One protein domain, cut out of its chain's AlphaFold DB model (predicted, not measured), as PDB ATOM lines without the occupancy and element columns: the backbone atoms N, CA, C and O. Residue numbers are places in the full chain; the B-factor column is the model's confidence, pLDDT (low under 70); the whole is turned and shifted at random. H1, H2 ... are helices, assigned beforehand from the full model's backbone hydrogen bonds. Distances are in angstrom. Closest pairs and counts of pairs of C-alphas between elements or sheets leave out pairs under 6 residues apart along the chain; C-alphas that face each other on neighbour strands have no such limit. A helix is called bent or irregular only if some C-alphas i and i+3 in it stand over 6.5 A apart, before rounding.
ATOM      1  N   LEU A 309      84.716  22.156  -0.016       80.12
ATOM      2  CA  LEU A 309      84.969  21.570   1.299       80.12
ATOM      3  C   LEU A 309      85.726  20.245   1.152       80.12
ATOM      4  O   LEU A 309      85.270  19.334   0.461       80.12
ATOM      5  N   SER A 310      86.876  20.129   1.817       83.50
ATOM      6  CA  SER A 310      87.621  18.867   1.923       83.50
ATOM      7  C   SER A 310      86.928  17.915   2.903       83.50
ATOM      8  O   SER A 310      86.499  18.345   3.973       83.50
ATOM      9  N   LYS A 311      86.895  16.608   2.589       86.69
ATOM     10  CA  LYS A 311      86.388  15.568   3.508       86.69
ATOM     11  C   LYS A 311      87.092  15.618   4.868       86.69
ATOM     12  O   LYS A 311      86.446  15.524   5.903       86.69
ATOM     13  N   LEU A 312      88.409  15.839   4.872       84.00
ATOM     14  CA  LEU A 312      89.189  15.944   6.107       84.00
ATOM     15  C   LEU A 312      88.780  17.171   6.932       84.00
ATOM     16  O   LEU A 312      88.700  17.092   8.154       84.00
ATOM     17  N   SER A 313      88.472  18.289   6.264       83.31
ATOM     18  CA  SER A 313      87.962  19.503   6.919       83.31
ATOM     19  C   SER A 313      86.600  19.257   7.569       83.31
ATOM     20  O   SER A 313      86.365  19.706   8.690       83.31
ATOM     21  N   TYR A 314      85.727  18.504   6.894       85.81
ATOM     22  CA  TYR A 314      84.433  18.090   7.433       85.81
ATOM     23  C   TYR A 314      84.590  17.232   8.695       85.81
ATOM     24  O   TYR A 314      84.065  17.576   9.753       85.81
ATOM     25  N   TYR A 315      85.390  16.163   8.628       84.31
ATOM     26  CA  TYR A 315      85.608  15.287   9.784       84.31
ATOM     27  C   TYR A 315      86.298  16.007  10.943       84.31
ATOM     28  O   TYR A 315      85.937  15.787  12.098       84.31
ATOM     29  N   ARG A 316      87.242  16.914  10.660       83.06
ATOM     30  CA  ARG A 316      87.895  17.716  11.701       83.06
ATOM     31  C   ARG A 316      86.887  18.568  12.467       83.06
ATOM     32  O   ARG A 316      86.934  18.568  13.690       83.06
ATOM     33  N   HIS A 317      85.960  19.231  11.773       79.06
ATOM     34  CA  HIS A 317      84.885  20.006  12.413       79.06
ATOM     35  C   HIS A 317      83.924  19.113  13.201       79.06
ATOM     36  O   HIS A 317      83.383  19.510  14.226       79.06
ATOM     37  N   ARG A 318      83.744  17.863  12.764       79.56
ATOM     38  CA  ARG A 318      82.894  16.897  13.464       79.56
ATOM     39  C   ARG A 318      83.490  16.434  14.793       79.56
ATOM     40  O   ARG A 318      82.746  16.261  15.762       79.56
ATOM     41  N   VAL A 319      84.807  16.241  14.846       76.25
ATOM     42  CA  VAL A 319      85.535  15.861  16.070       76.25
ATOM     43  C   VAL A 319      85.756  17.076  16.974       76.25
ATOM     44  O   VAL A 319      85.523  16.987  18.178       76.25
ATOM     45  N   PHE A 320      86.105  18.222  16.384       80.38
ATOM     46  CA  PHE A 320      86.416  19.475  17.074       80.38
ATOM     47  C   PHE A 320      85.485  20.610  16.603       80.38
ATOM     48  O   PHE A 320      85.908  21.470  15.827       80.38
ATOM     49  N   PRO A 321      84.209  20.603  17.023       71.94
ATOM     50  CA  PRO A 321      83.248  21.629  16.635       71.94
ATOM     51  C   PRO A 321      83.544  22.969  17.317       71.94
ATOM     52  O   PRO A 321      84.206  23.008  18.361       71.94
ATOM     53  N   GLY A 322      83.054  24.055  16.712       70.62
ATOM     54  CA  GLY A 322      83.167  25.422  17.227       70.62
ATOM     55  C   GLY A 322      82.242  25.716  18.414       70.62
ATOM     56  O   GLY A 322      81.537  24.837  18.909       70.62
ATOM     57  N   MET A 323      82.233  26.977  18.868       67.75
ATOM     58  CA  MET A 323      81.400  27.429  19.998       67.75
ATOM     59  C   MET A 323      79.897  27.274  19.758       67.75
ATOM     60  O   MET A 323      79.178  27.052  20.724       67.75
ATOM     61  N   GLU A 324      79.461  27.273  18.499       63.81
ATOM     62  CA  GLU A 324      78.083  26.987  18.078       63.81
ATOM     63  C   GLU A 324      77.494  25.710  18.704       63.81
ATOM     64  O   GLU A 324      76.310  25.663  19.007       63.81
ATOM     65  N   LEU A 325      78.316  24.680  18.950       62.41
ATOM     66  CA  LEU A 325      77.860  23.470  19.635       62.41
ATOM     67  C   LEU A 325      77.820  23.654  21.157       62.41
ATOM     68  O   LEU A 325      76.960  23.098  21.832       62.41
ATOM     69  N   TYR A 326      78.782  24.388  21.718       62.28
ATOM     70  CA  TYR A 326      78.961  24.486  23.168       62.28
ATOM     71  C   TYR A 326      78.054  25.525  23.820       62.28
ATOM     72  O   TYR A 326      77.847  25.433  25.025       62.28
ATOM     73  N   GLU A 327      77.500  26.468  23.054       54.72
ATOM     74  CA  GLU A 327      76.522  27.462  23.522       54.72
ATOM     75  C   GLU A 327      75.287  26.819  24.172       54.72
ATOM     76  O   GLU A 327      74.743  27.364  25.131       54.72
ATOM     77  N   ASN A 328      74.944  25.594  23.763       50.38
ATOM     78  CA  ASN A 328      73.848  24.807  24.334       50.38
ATOM     79  C   ASN A 328      74.198  24.107  25.664       50.38
ATOM     80  O   ASN A 328      73.326  23.506  26.291       50.38
ATOM     81  N   TYR A 329      75.455  24.166  26.123       53.06
ATOM     82  CA  TYR A 329      75.931  23.484  27.330       53.06
ATOM     83  C   TYR A 329      76.340  24.501  28.403       53.06
ATOM     84  O   TYR A 329      77.493  24.947  28.411       53.06
ATOM     85  N   PRO A 330      75.466  24.824  29.380       57.03
ATOM     86  CA  PRO A 330      75.729  25.868  30.375       57.03
ATOM     87  C   PRO A 330      77.068  25.710  31.111       57.03
ATOM     88  O   PRO A 330      77.747  26.695  31.401       57.03
ATOM     89  N   LEU A 331      77.486  24.463  31.369       68.00
ATOM     90  CA  LEU A 331      78.774  24.156  31.996       68.00
ATOM     91  C   LEU A 331      79.973  24.495  31.098       68.00
ATOM     92  O   LEU A 331      80.944  25.062  31.593       68.00
ATOM     93  N   LEU A 332      79.913  24.190  29.798       69.38
ATOM     94  CA  LEU A 332      81.004  24.461  28.849       69.38
ATOM     95  C   LEU A 332      81.060  25.942  28.451       69.38
ATOM     96  O   LEU A 332      82.150  26.474  28.246       69.38
ATOM     97  N   VAL A 333      79.913  26.631  28.425       71.38
ATOM     98  CA  VAL A 333      79.851  28.094  28.261       71.38
ATOM     99  C   VAL A 333      80.510  28.798  29.446       71.38
ATOM    100  O   VAL A 333      81.347  29.682  29.254       71.38
ATOM    101  N   LYS A 334      80.162  28.385  30.672       75.88
ATOM    102  CA  LYS A 334      80.697  28.965  31.912       75.88
ATOM    103  C   LYS A 334      82.172  28.619  32.131       75.88
ATOM    104  O   LYS A 334      82.933  29.445  32.629       75.88
ATOM    105  N   HIS A 335      82.586  27.412  31.755       81.75
ATOM    106  CA  HIS A 335      83.931  26.890  31.978       81.75
ATOM    107  C   HIS A 335      84.559  26.410  30.664       81.75
ATOM    108  O   HIS A 335      84.804  25.222  30.469       81.75
ATOM    109  N   LYS A 336      84.883  27.357  29.769       83.12
ATOM    110  CA  LYS A 336      85.460  27.080  28.436       83.12
ATOM    111  C   LYS A 336      86.746  26.239  28.462       83.12
ATOM    112  O   LYS A 336      87.054  25.554  27.494       83.12
ATOM    113  N   TRP A 337      87.483  26.243  29.572       87.19
ATOM    114  CA  TRP A 337      88.680  25.414  29.757       87.19
ATOM    115  C   TRP A 337      88.382  23.903  29.832       87.19
ATOM    116  O   TRP A 337      89.301  23.105  29.676       87.19
ATOM    117  N   LEU A 338      87.117  23.499  30.015       83.25
ATOM    118  CA  LEU A 338      86.678  22.097  29.964       83.25
ATOM    119  C   LEU A 338      86.492  21.568  28.533       83.25
ATOM    120  O   LEU A 338      86.380  20.357  28.344       83.25
ATOM    121  N   ILE A 339      86.473  22.439  27.517       82.25
ATOM    122  CA  ILE A 339      86.232  22.051  26.118       82.25
ATOM    123  C   ILE A 339      87.247  21.001  25.615       82.25
ATOM    124  O   ILE A 339      86.811  20.002  25.042       82.25
ATOM    125  N   PRO A 340      88.569  21.122  25.869       88.25
ATOM    126  CA  PRO A 340      89.524  20.086  25.474       88.25
ATOM    127  C   PRO A 340      89.261  18.725  26.131       88.25
ATOM    128  O   PRO A 340      89.358  17.694  25.469       88.25
ATOM    129  N   ALA A 341      88.865  18.708  27.410       83.75
ATOM    130  CA  ALA A 341      88.498  17.470  28.099       83.75
ATOM    131  C   ALA A 341      87.243  16.834  27.477       83.75
ATOM    132  O   ALA A 341      87.175  15.615  27.312       83.75
ATOM    133  N   TYR A 342      86.283  17.658  27.050       78.31
ATOM    134  CA  TYR A 342      85.091  17.200  26.340       78.31
ATOM    135  C   TYR A 342      85.413  16.601  24.959       78.31
ATOM    136  O   TYR A 342      84.794  15.619  24.550       78.31
ATOM    137  N   TRP A 343      86.423  17.111  24.246       81.19
ATOM    138  CA  TRP A 343      86.898  16.470  23.011       81.19
ATOM    139  C   TRP A 343      87.449  15.070  23.269       81.19
ATOM    140  O   TRP A 343      87.073  14.127  22.570       81.19
ATOM    141  N   CYS A 344      88.288  14.917  24.298       82.38
ATOM    142  CA  CYS A 344      88.803  13.610  24.705       82.38
ATOM    143  C   CYS A 344      87.658  12.655  25.054       82.38
ATOM    144  O   CYS A 344      87.642  11.522  24.577       82.38
ATOM    145  N   TYR A 345      86.661  13.135  25.800       79.88
ATOM    146  CA  TYR A 345      85.451  12.382  26.112       79.88
ATOM    147  C   TYR A 345      84.716  11.892  24.857       79.88
ATOM    148  O   TYR A 345      84.424  10.701  24.743       79.88
ATOM    149  N   ARG A 346      84.471  12.766  23.870       75.00
ATOM    150  CA  ARG A 346      83.797  12.390  22.612       75.00
ATOM    151  C   ARG A 346      84.567  11.325  21.828       75.00
ATOM    152  O   ARG A 346      83.950  10.404  21.292       75.00
ATOM    153  N   ILE A 347      85.897  11.420  21.792       78.75
ATOM    154  CA  ILE A 347      86.761  10.429  21.130       78.75
ATOM    155  C   ILE A 347      86.709   9.091  21.870       78.75
ATOM    156  O   ILE A 347      86.471   8.059  21.249       78.75
ATOM    157  N   VAL A 348      86.872   9.101  23.196       76.94
ATOM    158  CA  VAL A 348      86.780   7.898  24.035       76.94
ATOM    159  C   VAL A 348      85.427   7.217  23.823       76.94
ATOM    160  O   VAL A 348      85.369   6.031  23.515       76.94
ATOM    161  N   ARG A 349      84.329   7.969  23.851       69.25
ATOM    162  CA  ARG A 349      82.990   7.419  23.608       69.25
ATOM    163  C   ARG A 349      82.807   6.792  22.237       69.25
ATOM    164  O   ARG A 349      82.116   5.781  22.130       69.25
ATOM    165  N   LEU A 350      83.412   7.357  21.196       71.69
ATOM    166  CA  LEU A 350      83.417   6.731  19.876       71.69
ATOM    167  C   LEU A 350      84.118   5.362  19.914       71.69
ATOM    168  O   LEU A 350      83.648   4.408  19.296       71.69
ATOM    169  N   LEU A 351      85.208   5.234  20.674       77.12
ATOM    170  CA  LEU A 351      85.945   3.974  20.811       77.12
ATOM    171  C   LEU A 351      85.171   2.909  21.598       77.12
ATOM    172  O   LEU A 351      85.307   1.727  21.290       77.12
ATOM    173  N   PHE A 352      84.318   3.297  22.548       73.62
ATOM    174  CA  PHE A 352      83.597   2.345  23.403       73.62
ATOM    175  C   PHE A 352      82.148   2.057  22.968       73.62
ATOM    176  O   PHE A 352      81.642   0.977  23.250       73.62
ATOM    177  N   SER A 353      81.502   2.925  22.183       70.56
ATOM    178  CA  SER A 353      80.114   2.718  21.738       70.56
ATOM    179  C   SER A 353      80.014   2.154  20.316       70.56
ATOM    180  O   SER A 353      80.343   2.828  19.338       70.56
ATOM    181  N   LYS A 354      79.483   0.930  20.181       59.59
ATOM    182  CA  LYS A 354      79.231   0.289  18.874       59.59
ATOM    183  C   LYS A 354      78.262   1.108  18.011       59.59
ATOM    184  O   LYS A 354      78.598   1.423  16.874       59.59
ATOM    185  N   LYS A 355      77.144   1.562  18.592       58.94
ATOM    186  CA  LYS A 355      76.138   2.416  17.929       58.94
ATOM    187  C   LYS A 355      76.762   3.680  17.323       58.94
ATOM    188  O   LYS A 355      76.485   4.027  16.177       58.94
ATOM    189  N   ARG A 356      77.658   4.350  18.058       61.72
ATOM    190  CA  ARG A 356      78.349   5.560  17.574       61.72
ATOM    191  C   ARG A 356      79.314   5.266  16.430       61.72
ATOM    192  O   ARG A 356      79.380   6.049  15.485       61.72
ATOM    193  N   ARG A 357      80.040   4.144  16.485       73.31
ATOM    194  CA  ARG A 357      80.908   3.721  15.376       73.31
ATOM    195  C   ARG A 357      80.099   3.457  14.114       73.31
ATOM    196  O   ARG A 357      80.469   3.960  13.058       73.31
ATOM    197  N   ASP A 358      78.983   2.746  14.236       64.56
ATOM    198  CA  ASP A 358      78.117   2.423  13.100       64.56
ATOM    199  C   ASP A 358      77.526   3.691  12.463       64.56
ATOM    200  O   ASP A 358      77.533   3.836  11.238       64.56
ATOM    201  N   TYR A 359      77.118   4.666  13.282       66.19
ATOM    202  CA  TYR A 359      76.675   5.977  12.806       66.19
ATOM    203  C   TYR A 359      77.784   6.728  12.054       66.19
ATOM    204  O   TYR A 359      77.557   7.222  10.949       66.19
ATOM    205  N   VAL A 360      79.000   6.794  12.609       72.12
ATOM    206  CA  VAL A 360      80.138   7.453  11.944       72.12
ATOM    207  C   VAL A 360      80.482   6.750  10.630       72.12
ATOM    208  O   VAL A 360      80.760   7.421   9.640       72.12
ATOM    209  N   LEU A 361      80.403   5.418  10.575       74.69
ATOM    210  CA  LEU A 361      80.590   4.661   9.335       74.69
ATOM    211  C   LEU A 361      79.522   5.001   8.291       74.69
ATOM    212  O   LEU A 361      79.846   5.158   7.112       74.69
ATOM    213  N   CYS A 362      78.262   5.150   8.704       69.94
ATOM    214  CA  CYS A 362      77.208   5.633   7.819       69.94
ATOM    215  C   CYS A 362      77.518   7.052   7.329       69.94
ATOM    216  O   CYS A 362      77.435   7.304   6.126       69.94
ATOM    217  N   GLU A 363      77.930   7.962   8.223       73.81
ATOM    218  CA  GLU A 363      78.287   9.354   7.895       73.81
ATOM    219  C   GLU A 363      79.422   9.406   6.870       73.81
ATOM    220  O   GLU A 363      79.319  10.124   5.876       73.81
ATOM    221  N   VAL A 364      80.453   8.577   7.038       82.38
ATOM    222  CA  VAL A 364      81.560   8.450   6.080       82.38
ATOM    223  C   VAL A 364      81.058   8.009   4.703       82.38
ATOM    224  O   VAL A 364      81.377   8.654   3.702       82.38
ATOM    225  N   LYS A 365      80.214   6.969   4.637       81.62
ATOM    226  CA  LYS A 365      79.618   6.499   3.373       81.62
ATOM    227  C   LYS A 365      78.775   7.588   2.701       81.62
ATOM    228  O   LYS A 365      78.833   7.758   1.484       81.62
ATOM    229  N   ALA A 366      78.001   8.348   3.473       78.44
ATOM    230  CA  ALA A 366      77.195   9.451   2.958       78.44
ATOM    231  C   ALA A 366      78.069  10.598   2.418       78.44
ATOM    232  O   ALA A 366      77.826  11.084   1.311       78.44
ATOM    233  N   VAL A 367      79.135  10.981   3.131       87.12
ATOM    234  CA  VAL A 367      80.109  11.988   2.667       87.12
ATOM    235  C   VAL A 367      80.741  11.563   1.338       87.12
ATOM    236  O   VAL A 367      80.906  12.390   0.437       87.12
ATOM    237  N   GLU A 368      81.068  10.280   1.177       87.38
ATOM    238  CA  GLU A 368      81.596   9.742  -0.078       87.38
ATOM    239  C   GLU A 368      80.593   9.856  -1.226       87.38
ATOM    240  O   GLU A 368      80.936  10.403  -2.276       87.38
ATOM    241  N   LYS A 369      79.341   9.430  -1.016       84.88
ATOM    242  CA  LYS A 369      78.272   9.571  -2.018       84.88
ATOM    243  C   LYS A 369      78.071  11.028  -2.437       84.88
ATOM    244  O   LYS A 369      77.959  11.317  -3.630       84.88
ATOM    245  N   VAL A 370      78.038  11.955  -1.475       82.88
ATOM    246  CA  VAL A 370      77.854  13.392  -1.734       82.88
ATOM    247  C   VAL A 370      79.032  13.963  -2.527       82.88
ATOM    248  O   VAL A 370      78.825  14.713  -3.483       82.88
ATOM    249  N   ALA A 371      80.265  13.585  -2.179       80.88
ATOM    250  CA  ALA A 371      81.458  14.020  -2.900       80.88
ATOM    251  C   ALA A 371      81.479  13.507  -4.353       80.88
ATOM    252  O   ALA A 371      81.782  14.275  -5.267       80.88
ATOM    253  N   VAL A 372      81.103  12.243  -4.585       78.19
ATOM    254  CA  VAL A 372      81.022  11.650  -5.933       78.19
ATOM    255  C   VAL A 372      79.947  12.332  -6.781       78.19
ATOM    256  O   VAL A 372      80.219  12.712  -7.920       78.19
ATOM    257  N   ARG A 373      78.746  12.568  -6.226       72.62
ATOM    258  CA  ARG A 373      77.665  13.287  -6.930       72.62
ATOM    259  C   ARG A 373      78.112  14.675  -7.395       72.62
ATOM    260  O   ARG A 373      77.861  15.039  -8.543       72.62
ATOM    261  N   LYS A 374      78.832  15.430  -6.558       67.19
ATOM    262  CA  LYS A 374      79.354  16.757  -6.934       67.19
ATOM    263  C   LYS A 374      80.376  16.702  -8.066       67.19
ATOM    264  O   LYS A 374      80.338  17.559  -8.942       67.19
ATOM    265  N   ASN A 375      81.257  15.702  -8.076       64.38
ATOM    266  CA  ASN A 375      82.243  15.548  -9.147       64.38
ATOM    267  C   ASN A 375      81.575  15.215 -10.489       64.38
ATOM    268  O   ASN A 375      81.923  15.815 -11.499       64.38
ATOM    269  N   ASN A 376      80.557  14.349 -10.486       60.62
ATOM    270  CA  ASN A 376      79.805  14.000 -11.698       60.62
ATOM    271  C   ASN A 376      78.961  15.164 -12.243       60.62
ATOM    272  O   ASN A 376      78.735  15.238 -13.445       60.62
ATOM    273  N   THR A 377      78.507  16.070 -11.373       58.97
ATOM    274  CA  THR A 377      77.721  17.253 -11.772       58.97
ATOM    275  C   THR A 377      78.607  18.374 -12.331       58.97
ATOM    276  O   THR A 377      78.125  19.187 -13.099       58.97
ATOM    277  N   LYS A 378      79.903  18.415 -11.976       52.94
ATOM    278  CA  LYS A 378      80.889  19.365 -12.534       52.94
ATOM    279  C   LYS A 378      81.548  18.893 -13.839       52.94
ATOM    280  O   LYS A 378      82.260  19.672 -14.462       52.94
ATOM    281  N   ALA A 379      81.399  17.614 -14.184       43.81
ATOM    282  CA  ALA A 379      81.968  17.002 -15.389       43.81
ATOM    283  C   ALA A 379      80.988  16.978 -16.582       43.81
ATOM    284  O   ALA A 379      81.363  16.538 -17.668       43.81
ATOM    285  N   LYS A 380      79.747  17.423 -16.364       38.69
ATOM    286  CA  LYS A 380      78.755  17.769 -17.386       38.69
ATOM    287  C   LYS A 380      78.634  19.283 -17.433       38.69
ATOM    288  O   LYS A 380      78.342  19.784 -18.536       38.69
TER     289      LYS A 380
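What this domain is: This is residues 309 to 380 of the 380 residues of an uncharacterized protein of Ruminococcus sp. AF31-8BH (UniProt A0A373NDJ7). Two long helices, H4 and H5, meet at their ends in a wide, nearly square corner, an open L, and the shorter helix H1 lies in the space between the two arms, with its first residue near H5 and its last near H4. Two very short helices, H2 and H3, sit at the end of the H4 arm that is far from the corner, and the last part of H5, with the two residues after it, sticks out at the other end as residues 372 to 380. The printed part has 72 residues with five named helices in the order H1, H2, H3, H4, H5 and no named strand; the class is all helix. The whole is loose, with a radius of gyration of the C-alphas of 15.7 A, and elongated, spanning 51 by 26 by 17 A.

Where its parts are: H5, the longest helix, has residues 354 to 378 and runs 36.8 A from C-alpha 354 at (79.231, 0.289, 18.874) to C-alpha 378 at (80.889, 19.365, -12.534). Before it comes H4, residues 336 to 352, 25.3 A from first to last C-alpha; C-alpha 336 is at (85.460, 27.080, 28.436). H4 is irregular, but only just: C-alphas 337 and 340 are 6.9 A apart, and its line is a rough one. H3 has residues 330 to 334 and H2 has residues 323 to 326. H1, residues 311 to 319, begins with C-alpha 311 at (86.388, 15.568, 3.508) and measures 12.6 A.

How they stand to each other: H5 and H4 touch only at the corner by their link, H5 with residues 356 to 357 and H4 with residues 349 to 351 alone. Their closest C-alphas, those of Leu 350 and Arg 356, are 5.7 A apart, and their lines are about perpendicular at 83 degrees. H1 is close to H5 but not clearly touching it: the closest C-alphas, those of Lys 311 and Val 367, are 7.3 A apart. These two run opposite ways at a shallow tilt of 31 degrees. H1 and H4 only just touch, with 3 pairs of C-alphas within 8 A, and H4 does so with residues 343 to 347 alone. The closest C-alphas there are those of Val 319 and Trp 343, 7.1 A apart, and the lines are about perpendicular at 71 degrees, only just beyond a steep tilt. H3 is close to H4 but not clearly touching it, with the closest C-alphas, those of Leu 332 and Leu 338, 6.2 A apart. H2 is likewise close to H3 but not clearly touching it, with the closest C-alphas, those of Tyr 326 and Leu 332, 6.0 A apart. H2 and H4 are only just apart, with their closest C-alphas at 8.2 A. H1 is apart from H2 and from H3, and H5 is apart from H2 and from H3. In H1, H3 and H5 every O i to N i+4 pair is within hydrogen-bond range; in H4 11 of 13 are, and H2 is too short for such a pair.

The domain as a whole: The two C-alphas farthest apart, those of Lys 334 and Lys 380, are 50.6 A apart. Residues 351 to 356, of which 354 to 356 belong to H5, stand free, and so do residues 372 to 380, of which 372 to 378 belong to H5. Without these stretches the body has 57 residues and spans 39 by 23 by 16 A. The printed part has no cut, and its four links are tight. Lys 380 is the chain's last residue. The mean pLDDT of the printed part is 73.2, and 24 residues are under 70, among them residues 323 to 332 and residues 374 to 380.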